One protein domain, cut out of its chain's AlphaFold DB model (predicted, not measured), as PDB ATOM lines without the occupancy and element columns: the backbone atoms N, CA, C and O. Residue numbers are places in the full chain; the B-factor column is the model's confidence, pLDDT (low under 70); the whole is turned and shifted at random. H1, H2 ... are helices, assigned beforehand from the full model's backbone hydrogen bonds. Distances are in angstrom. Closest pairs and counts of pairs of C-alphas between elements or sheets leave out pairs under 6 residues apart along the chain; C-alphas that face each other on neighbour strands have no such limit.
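Overview. This is residues 232 to 300 of the 300 residues of an uncharacterized protein of Sphingomonadales bacterium CG12_big_fil_rev_8_21_14_0_65_65_10 (UniProt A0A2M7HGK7). Two long helices, H1 and H3, lie side by side and run the same way, and the short helix H2 crosses the middle of the pair. The printed part has 69 residues with three named helices, H1, H2, H3, and no named strand. It is all helix and compact, with a radius of gyration of the C-alphas of 11.5 A, yet elongated, spanning 39 by 22 by 18 A.

Arrangement. H1, residues 232 to 249, touches H3, residues 279 to 296, at a shallow tilt of 19 degrees; the closest C-alphas, of Cys 240 and Ala 286, are 5.1 A apart. H2, residues 259 to 267, touches residues 285 to 289 of H3 alone at a steep tilt of 68 degrees, only just short of about perpendicular; the closest C-alphas, of Ala 263 and Leu 285, are 6.2 A apart. H2 only just touches H1, with 3 pairs of C-alphas within 8 A, and stands about perpendicular to it at 73 degrees; the closest, of Glu 241 and Leu 259, are 7.0 A apart. In H1, H2 and H3 every O i to N i+4 pair is within hydrogen-bond range.

Along the chain. H1 begins at C-alpha 232 (-5.473, 44.004, -23.124) and is 26.0 A long; H2 is 11.4 A; H3 is 25.8 A and ends at C-alpha 296 (-7.714, 21.284, -39.398).

Size, cuts and confidence. The printed part has no cut. The link from H2 to H3 is long, 11 residues. The C-alphas farthest apart, of Gly 274 and Ala 300, are 39.5 A apart; pLDDT is under 70 at residue 274 and residues 298 to 300.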
ATOM      1  N   VAL A 232      -5.534  44.297 -21.681       88.25
ATOM      2  CA  VAL A 232      -5.473  44.004 -23.124       88.25
ATOM      3  C   VAL A 232      -4.516  42.852 -23.427       88.25
ATOM      4  O   VAL A 232      -4.827  41.995 -24.253       88.25
ATOM      5  N   LEU A 233      -3.367  42.827 -22.750       88.44
ATOM      6  CA  LEU A 233      -2.360  41.787 -22.923       88.44
ATOM      7  C   LEU A 233      -2.901  40.426 -22.473       88.44
ATOM      8  O   LEU A 233      -2.873  39.488 -23.263       88.44
ATOM      9  N   ALA A 234      -3.496  40.345 -21.280       90.25
ATOM     10  CA  ALA A 234      -4.064  39.100 -20.766       90.25
ATOM     11  C   ALA A 234      -5.264  38.604 -21.599       90.25
ATOM     12  O   ALA A 234      -5.456  37.403 -21.770       90.25
ATOM     13  N   LEU A 235      -6.051  39.514 -22.191       92.06
ATOM     14  CA  LEU A 235      -7.104  39.147 -23.145       92.06
ATOM     15  C   LEU A 235      -6.535  38.521 -24.423       92.06
ATOM     16  O   LEU A 235      -7.117  37.563 -24.933       92.06
ATOM     17  N   GLN A 236      -5.441  39.063 -24.966       91.38
ATOM     18  CA  GLN A 236      -4.796  38.509 -26.162       91.38
ATOM     19  C   GLN A 236      -4.083  37.186 -25.875       91.38
ATOM     20  O   GLN A 236      -4.145  36.271 -26.694       91.38
ATOM     21  N   GLU A 237      -3.456  37.062 -24.710       91.94
ATOM     22  CA  GLU A 237      -2.862  35.812 -24.244       91.94
ATOM     23  C   GLU A 237      -3.935  34.724 -24.104       91.94
ATOM     24  O   GLU A 237      -3.862  33.704 -24.788       91.94
ATOM     25  N   GLY A 238      -5.013  35.000 -23.362       93.50
ATOM     26  CA  GLY A 238      -6.132  34.068 -23.203       93.50
ATOM     27  C   GLY A 238      -6.851  33.731 -24.517       93.50
ATOM     28  O   GLY A 238      -7.420  32.649 -24.656       93.50
ATOM     29  N   LEU A 239      -6.812  34.623 -25.518       94.56
ATOM     30  CA  LEU A 239      -7.284  34.312 -26.870       94.56
ATOM     31  C   LEU A 239      -6.397  33.246 -27.522       94.56
ATOM     32  O   LEU A 239      -6.916  32.282 -28.077       94.56
ATOM     33  N   CYS A 240      -5.074  33.412 -27.459       94.44
ATOM     34  CA  CYS A 240      -4.131  32.443 -28.014       94.44
ATOM     35  C   CYS A 240      -4.256  31.085 -27.314       94.44
ATOM     36  O   CYS A 240      -4.266  30.060 -27.993       94.44
ATOM     37  N   GLU A 241      -4.413  31.075 -25.988       94.44
ATOM     38  CA  GLU A 241      -4.628  29.849 -25.210       94.44
ATOM     39  C   GLU A 241      -5.906  29.126 -25.633       94.44
ATOM     40  O   GLU A 241      -5.877  27.923 -25.885       94.44
ATOM     41  N   ALA A 242      -7.017  29.854 -25.779       94.88
ATOM     42  CA  ALA A 242      -8.287  29.274 -26.202       94.88
ATOM     43  C   ALA A 242      -8.226  28.705 -27.631       94.88
ATOM     44  O   ALA A 242      -8.772  27.632 -27.891       94.88
ATOM     45  N   ILE A 243      -7.543  29.383 -28.563       94.25
ATOM     46  CA  ILE A 243      -7.353  28.862 -29.928       94.25
ATOM     47  C   ILE A 243      -6.459  27.619 -29.901       94.25
ATOM     48  O   ILE A 243      -6.772  26.628 -30.557       94.25
ATOM     49  N   LEU A 244      -5.364  27.651 -29.137       93.44
ATOM     50  CA  LEU A 244      -4.443  26.525 -29.021       93.44
ATOM     51  C   LEU A 244      -5.122  25.304 -28.386       93.44
ATOM     52  O   LEU A 244      -4.905  24.194 -28.858       93.44
ATOM     53  N   ALA A 245      -5.970  25.495 -27.372       92.94
ATOM     54  CA  ALA A 245      -6.768  24.422 -26.781       92.94
ATOM     55  C   ALA A 245      -7.658  23.747 -27.834       92.94
ATOM     56  O   ALA A 245      -7.567  22.540 -28.031       92.94
ATOM     57  N   LYS A 246      -8.409  24.535 -28.614       91.81
ATOM     58  CA  LYS A 246      -9.221  24.002 -29.719       91.81
ATOM     59  C   LYS A 246      -8.391  23.293 -30.790       91.81
ATOM     60  O   LYS A 246      -8.841  22.307 -31.362       91.81
ATOM     61  N   LEU A 247      -7.193  23.795 -31.084       91.31
ATOM     62  CA  LEU A 247      -6.294  23.179 -32.062       91.31
ATOM     63  C   LEU A 247      -5.761  21.826 -31.576       91.31
ATOM     64  O   LEU A 247      -5.617  20.906 -32.379       91.31
ATOM     65  N   LYS A 248      -5.505  21.693 -30.270       91.62
ATOM     66  CA  LYS A 248      -5.154  20.414 -29.640       91.62
ATOM     67  C   LYS A 248      -6.320  19.431 -29.702       91.62
ATOM     68  O   LYS A 248      -6.106  18.292 -30.100       91.62
ATOM     69  N   ASP A 249      -7.536  19.884 -29.402       90.25
ATOM     70  CA  ASP A 249      -8.744  19.051 -29.496       90.25
ATOM     71  C   ASP A 249      -9.004  18.580 -30.940       90.25
ATOM     72  O   ASP A 249      -9.456  17.460 -31.163       90.25
ATOM     73  N   ALA A 250      -8.647  19.401 -31.934       87.81
ATOM     74  CA  ALA A 250      -8.699  19.048 -33.355       87.81
ATOM     75  C   ALA A 250      -7.588  18.077 -33.807       87.81
ATOM     76  O   ALA A 250      -7.566  17.675 -34.970       87.81
ATOM     77  N   GLY A 251      -6.621  17.745 -32.942       85.88
ATOM     78  CA  GLY A 251      -5.442  16.946 -33.297       85.88
ATOM     79  C   GLY A 251      -4.438  17.666 -34.210       85.88
ATOM     80  O   GLY A 251      -3.541  17.028 -34.758       85.88
ATOM     81  N   GLY A 252      -4.575  18.984 -34.392       82.19
ATOM     82  CA  GLY A 252      -3.710  19.800 -35.254       82.19
ATOM     83  C   GLY A 252      -2.436  20.312 -34.574       82.19
ATOM     84  O   GLY A 252      -1.599  20.931 -35.227       82.19
ATOM     85  N   ALA A 253      -2.285  20.076 -33.269       85.88
ATOM     86  CA  ALA A 253      -1.128  20.480 -32.479       85.88
ATOM     87  C   ALA A 253      -0.730  19.394 -31.477       85.88
ATOM     88  O   ALA A 253      -1.561  18.605 -31.028       85.88
ATOM     89  N   ASP A 254       0.546  19.395 -31.087       85.44
ATOM     90  CA  ASP A 254       1.040  18.521 -30.026       85.44
ATOM     91  C   ASP A 254       0.381  18.897 -28.676       85.44
ATOM     92  O   ASP A 254       0.324  20.089 -28.329       85.44
ATOM     93  N   PRO A 255      -0.097  17.923 -27.876       89.44
ATOM     94  CA  PRO A 255      -0.676  18.182 -26.558       89.44
ATOM     95  C   PRO A 255       0.234  18.994 -25.622       89.44
ATOM     96  O   PRO A 255      -0.263  19.768 -24.796       89.44
ATOM     97  N   LEU A 256       1.557  18.880 -25.778       89.25
ATOM     98  CA  LEU A 256       2.569  19.568 -24.976       89.25
ATOM     99  C   LEU A 256       2.898  20.982 -25.476       89.25
ATOM    100  O   LEU A 256       3.714  21.676 -24.863       89.25
ATOM    101  N   TRP A 257       2.289  21.455 -26.570       89.44
ATOM    102  CA  TRP A 257       2.508  22.827 -27.028       89.44
ATOM    103  C   TRP A 257       2.030  23.846 -25.991       89.44
ATOM    104  O   TRP A 257       0.881  23.835 -25.552       89.44
ATOM    105  N   ASN A 258       2.920  24.768 -25.639       91.75
ATOM    106  CA  ASN A 258       2.591  26.029 -24.981       91.75
ATOM    107  C   ASN A 258       2.633  27.168 -26.017       91.75
ATOM    108  O   ASN A 258       2.992  26.942 -27.175       91.75
ATOM    109  N   LEU A 259       2.283  28.393 -25.613       90.81
ATOM    110  CA  LEU A 259       2.258  29.543 -26.524       90.81
ATOM    111  C   LEU A 259       3.617  29.811 -27.187       90.81
ATOM    112  O   LEU A 259       3.664  30.087 -28.384       90.81
ATOM    113  N   SER A 260       4.721  29.675 -26.450       87.94
ATOM    114  CA  SER A 260       6.079  29.892 -26.968       87.94
ATOM    115  C   SER A 260       6.478  28.848 -28.010       87.94
ATOM    116  O   SER A 260       6.979  29.199 -29.078       87.94
ATOM    117  N   ASN A 261       6.199  27.572 -27.739       89.56
ATOM    118  CA  ASN A 261       6.460  26.470 -28.662       89.56
ATOM    119  C   ASN A 261       5.591  26.595 -29.915       89.56
ATOM    120  O   ASN A 261       6.081  26.390 -31.024       89.56
ATOM    121  N   ALA A 262       4.325  26.980 -29.750       89.06
ATOM    122  CA  ALA A 262       3.419  27.224 -30.863       89.06
ATOM    123  C   ALA A 262       3.884  28.411 -31.723       89.06
ATOM    124  O   ALA A 262       3.890  28.314 -32.950       89.06
ATOM    125  N   ALA A 263       4.335  29.508 -31.105       89.75
ATOM    126  CA  ALA A 263       4.878  30.661 -31.823       89.75
ATOM    127  C   ALA A 263       6.120  30.294 -32.641       89.75
ATOM    128  O   ALA A 263       6.188  30.603 -33.836       89.75
ATOM    129  N   TRP A 264       7.052  29.556 -32.033       90.62
ATOM    130  CA  TRP A 264       8.234  29.055 -32.722       90.62
ATOM    131  C   TRP A 264       7.863  28.116 -33.875       90.62
ATOM    132  O   TRP A 264       8.316  28.315 -34.999       90.62
ATOM    133  N   SER A 265       6.999  27.130 -33.621       88.44
ATOM    134  CA  SER A 265       6.655  26.104 -34.608       88.44
ATOM    135  C   SER A 265       5.868  26.647 -35.799       88.44
ATOM    136  O   SER A 265       6.072  26.183 -36.916       88.44
ATOM    137  N   LEU A 266       4.948  27.590 -35.577       86.81
ATOM    138  CA  LEU A 266       4.072  28.099 -36.635       86.81
ATOM    139  C   LEU A 266       4.665  29.295 -37.368       86.81
ATOM    140  O   LEU A 266       4.460  29.456 -38.568       86.81
ATOM    141  N   SER A 267       5.360  30.163 -36.637       83.56
ATOM    142  CA  SER A 267       5.760  31.465 -37.162       83.56
ATOM    143  C   SER A 267       7.275  31.676 -37.203       83.56
ATOM    144  O   SER A 267       7.725  32.630 -37.837       83.56
ATOM    145  N   GLY A 268       8.070  30.814 -36.562       84.56
ATOM    146  CA  GLY A 268       9.535  30.884 -36.591       84.56
ATOM    147  C   GLY A 268      10.135  32.042 -35.789       84.56
ATOM    148  O   GLY A 268      11.285  32.408 -36.023       84.56
ATOM    149  N   TRP A 269       9.376  32.641 -34.869       84.50
ATOM    150  CA  TRP A 269       9.864  33.681 -33.960       84.50
ATOM    151  C   TRP A 269       9.571  33.314 -32.505       84.50
ATOM    152  O   TRP A 269       8.674  32.525 -32.209       84.50
ATOM    153  N   VAL A 270      10.378  33.865 -31.600       82.38
ATOM    154  CA  VAL A 270      10.274  33.630 -30.156       82.38
ATOM    155  C   VAL A 270       9.443  34.751 -29.540       82.38
ATOM    156  O   VAL A 270       9.732  35.927 -29.760       82.38
ATOM    157  N   LEU A 271       8.422  34.385 -28.764       82.75
ATOM    158  CA  LEU A 271       7.639  35.337 -27.976       82.75
ATOM    159  C   LEU A 271       8.553  36.087 -26.997       82.75
ATOM    160  O   LEU A 271       9.280  35.456 -26.230       82.75
ATOM    161  N   GLY A 272       8.530  37.422 -27.028       80.38
ATOM    162  CA  GLY A 272       9.325  38.243 -26.112       80.38
ATOM    163  C   GLY A 272      10.834  38.230 -26.387       80.38
ATOM    164  O   GLY A 272      11.625  38.547 -25.502       80.38
ATOM    165  N   ALA A 273      11.269  37.901 -27.611       70.88
ATOM    166  CA  ALA A 273      12.693  37.838 -27.976       70.88
ATOM    167  C   ALA A 273      13.481  39.146 -27.728       70.88
ATOM    168  O   ALA A 273      14.709  39.122 -27.685       70.88
ATOM    169  N   GLY A 274      12.790  40.284 -27.591       69.00
ATOM    170  CA  GLY A 274      13.377  41.605 -27.343       69.00
ATOM    171  C   GLY A 274      12.862  42.318 -26.088       69.00
ATOM    172  O   GLY A 274      13.075  43.523 -25.971       69.00
ATOM    173  N   GLY A 275      12.156  41.628 -25.183       77.56
ATOM    174  CA  GLY A 275      11.540  42.240 -24.000       77.56
ATOM    175  C   GLY A 275      10.227  41.567 -23.575       77.56
ATOM    176  O   GLY A 275       9.956  40.442 -23.988       77.56
ATOM    177  N   PRO A 276       9.392  42.226 -22.744       79.31
ATOM    178  CA  PRO A 276       8.076  41.692 -22.399       79.31
ATOM    179  C   PRO A 276       7.230  41.490 -23.661       79.31
ATOM    180  O   PRO A 276       7.265  42.322 -24.571       79.31
ATOM    181  N   CYS A 277       6.467  40.394 -23.702       80.62
ATOM    182  CA  CYS A 277       5.609  40.074 -24.842       80.62
ATOM    183  C   CYS A 277       4.672  41.240 -25.160       80.62
ATOM    184  O   CYS A 277       3.979  41.764 -24.287       80.62
ATOM    185  N   SER A 278       4.645  41.641 -26.424       87.44
ATOM    186  CA  SER A 278       3.804  42.741 -26.877       87.44
ATOM    187  C   SER A 278       2.417  42.260 -27.309       87.44
ATOM    188  O   SER A 278       2.203  41.117 -27.711       87.44
ATOM    189  N   VAL A 279       1.450  43.177 -27.294       86.19
ATOM    190  CA  VAL A 279       0.091  42.928 -27.807       86.19
ATOM    191  C   VAL A 279       0.117  42.546 -29.295       86.19
ATOM    192  O   VAL A 279      -0.696  41.743 -29.749       86.19
ATOM    193  N   GLU A 280       1.055  43.105 -30.064       86.06
ATOM    194  CA  GLU A 280       1.192  42.831 -31.500       86.06
ATOM    195  C   GLU A 280       1.680  41.411 -31.773       86.06
ATOM    196  O   GLU A 280       1.198  40.764 -32.704       86.06
ATOM    197  N   GLU A 281       2.596  40.922 -30.940       88.69
ATOM    198  CA  GLU A 281       3.094  39.552 -30.980       88.69
ATOM    199  C   GLU A 281       1.948  38.558 -30.746       88.69
ATOM    200  O   GLU A 281       1.704  37.693 -31.589       88.69
ATOM    201  N   PHE A 282       1.164  38.725 -29.676       91.56
ATOM    202  CA  PHE A 282       0.007  37.854 -29.439       91.56
ATOM    203  C   PHE A 282      -1.056  37.964 -30.535       91.56
ATOM    204  O   PHE A 282      -1.609  36.952 -30.958       91.56
ATOM    205  N   ALA A 283      -1.321  39.160 -31.063       90.88
ATOM    206  CA  ALA A 283      -2.272  39.322 -32.160       90.88
ATOM    207  C   ALA A 283      -1.814  38.599 -33.444       90.88
ATOM    208  O   ALA A 283      -2.635  38.009 -34.154       90.88
ATOM    209  N   ALA A 284      -0.509  38.616 -33.742       90.81
ATOM    210  CA  ALA A 284       0.068  37.865 -34.854       90.81
ATOM    211  C   ALA A 284      -0.022  36.348 -34.621       90.81
ATOM    212  O   ALA A 284      -0.418  35.614 -35.529       90.81
ATOM    213  N   LEU A 285       0.270  35.892 -33.398       93.31
ATOM    214  CA  LEU A 285       0.155  34.488 -33.009       93.31
ATOM    215  C   LEU A 285      -1.292  33.983 -33.094       93.31
ATOM    216  O   LEU A 285      -1.536  32.930 -33.678       93.31
ATOM    217  N   ALA A 286      -2.263  34.749 -32.591       94.12
ATOM    218  CA  ALA A 286      -3.683  34.410 -32.657       94.12
ATOM    219  C   ALA A 286      -4.165  34.229 -34.104       94.12
ATOM    220  O   ALA A 286      -4.959  33.334 -34.390       94.12
ATOM    221  N   LYS A 287      -3.674  35.063 -35.031       93.81
ATOM    222  CA  LYS A 287      -3.965  34.911 -36.460       93.81
ATOM    223  C   LYS A 287      -3.394  33.595 -37.000       93.81
ATOM    224  O   LYS A 287      -4.140  32.839 -37.612       93.81
ATOM    225  N   ALA A 288      -2.112  33.319 -36.744       93.19
ATOM    226  CA  ALA A 288      -1.442  32.106 -37.215       93.19
ATOM    227  C   ALA A 288      -2.112  30.831 -36.675       93.19
ATOM    228  O   ALA A 288      -2.453  29.939 -37.448       93.19
ATOM    229  N   LEU A 289      -2.388  30.783 -35.369       92.69
ATOM    230  CA  LEU A 289      -3.108  29.678 -34.734       92.69
ATOM    231  C   LEU A 289      -4.514  29.499 -35.316       92.69
ATOM    232  O   LEU A 289      -4.931  28.379 -35.593       92.69
ATOM    233  N   GLY A 290      -5.245  30.597 -35.527       91.94
ATOM    234  CA  GLY A 290      -6.585  30.542 -36.103       91.94
ATOM    235  C   GLY A 290      -6.595  30.070 -37.560       91.94
ATOM    236  O   GLY A 290      -7.536  29.397 -37.977       91.94
ATOM    237  N   ASP A 291      -5.567  30.413 -38.342       91.94
ATOM    238  CA  ASP A 291      -5.399  29.924 -39.714       91.94
ATOM    239  C   ASP A 291      -5.148  28.408 -39.735       91.94
ATOM    240  O   ASP A 291      -5.759  27.711 -40.544       91.94
ATOM    241  N   GLU A 292      -4.329  27.881 -38.820       91.44
ATOM    242  CA  GLU A 292      -4.118  26.432 -38.679       91.44
ATOM    243  C   GLU A 292      -5.366  25.697 -38.179       91.44
ATOM    244  O   GLU A 292      -5.751  24.682 -38.757       91.44
ATOM    245  N   LEU A 293      -6.067  26.243 -37.182       91.19
ATOM    246  CA  LEU A 293      -7.321  25.669 -36.685       91.19
ATOM    247  C   LEU A 293      -8.365  25.536 -37.800       91.19
ATOM    248  O   LEU A 293      -9.078  24.540 -37.879       91.19
ATOM    249  N   ARG A 294      -8.437  26.514 -38.707       88.50
ATOM    250  CA  ARG A 294      -9.332  26.446 -39.869       88.50
ATOM    251  C   ARG A 294      -8.918  25.389 -40.888       88.50
ATOM    252  O   ARG A 294      -9.796  24.793 -41.504       88.50
ATOM    253  N   LYS A 295      -7.615  25.156 -41.079       88.62
ATOM    254  CA  LYS A 295      -7.123  24.084 -41.961       88.62
ATOM    255  C   LYS A 295      -7.439  22.700 -41.399       88.62
ATOM    256  O   LYS A 295      -7.746  21.807 -42.180       88.62
ATOM    257  N   ALA A 296      -7.390  22.539 -40.075       83.31
ATOM    258  CA  ALA A 296      -7.714  21.284 -39.398       83.31
ATOM    259  C   ALA A 296      -9.199  20.882 -39.540       83.31
ATOM    260  O   ALA A 296      -9.525  19.703 -39.440       83.31
ATOM    261  N   GLY A 297     -10.087  21.836 -39.847       70.38
ATOM    262  CA  GLY A 297     -11.525  21.596 -39.983       70.38
ATOM    263  C   GLY A 297     -12.268  21.649 -38.640       70.38
ATOM    264  O   GLY A 297     -11.658  21.886 -37.597       70.38
ATOM    265  N   PRO A 298     -13.608  21.526 -38.641       64.25
ATOM    266  CA  PRO A 298     -14.383  21.546 -37.407       64.25
ATOM    267  C   PRO A 298     -14.040  20.332 -36.537       64.25
ATOM    268  O   PRO A 298     -14.000  19.205 -37.026       64.25
ATOM    269  N   VAL A 299     -13.831  20.579 -35.241       54.34
ATOM    270  CA  VAL A 299     -13.821  19.521 -34.222       54.34
ATOM    271  C   VAL A 299     -15.226  18.914 -34.209       54.34
ATOM    272  O   VAL A 299     -16.199  19.661 -34.072       54.34
ATOM    273  N   ALA A 300     -15.312  17.609 -34.477       37.84
ATOM    274  CA  ALA A 300     -16.560  16.850 -34.565       37.84
ATOM    275  C   ALA A 300     -17.306  16.793 -33.224       37.84
ATOM    276  O   ALA A 300     -16.627  16.740 -32.174       37.84
TER     277      ALA A 300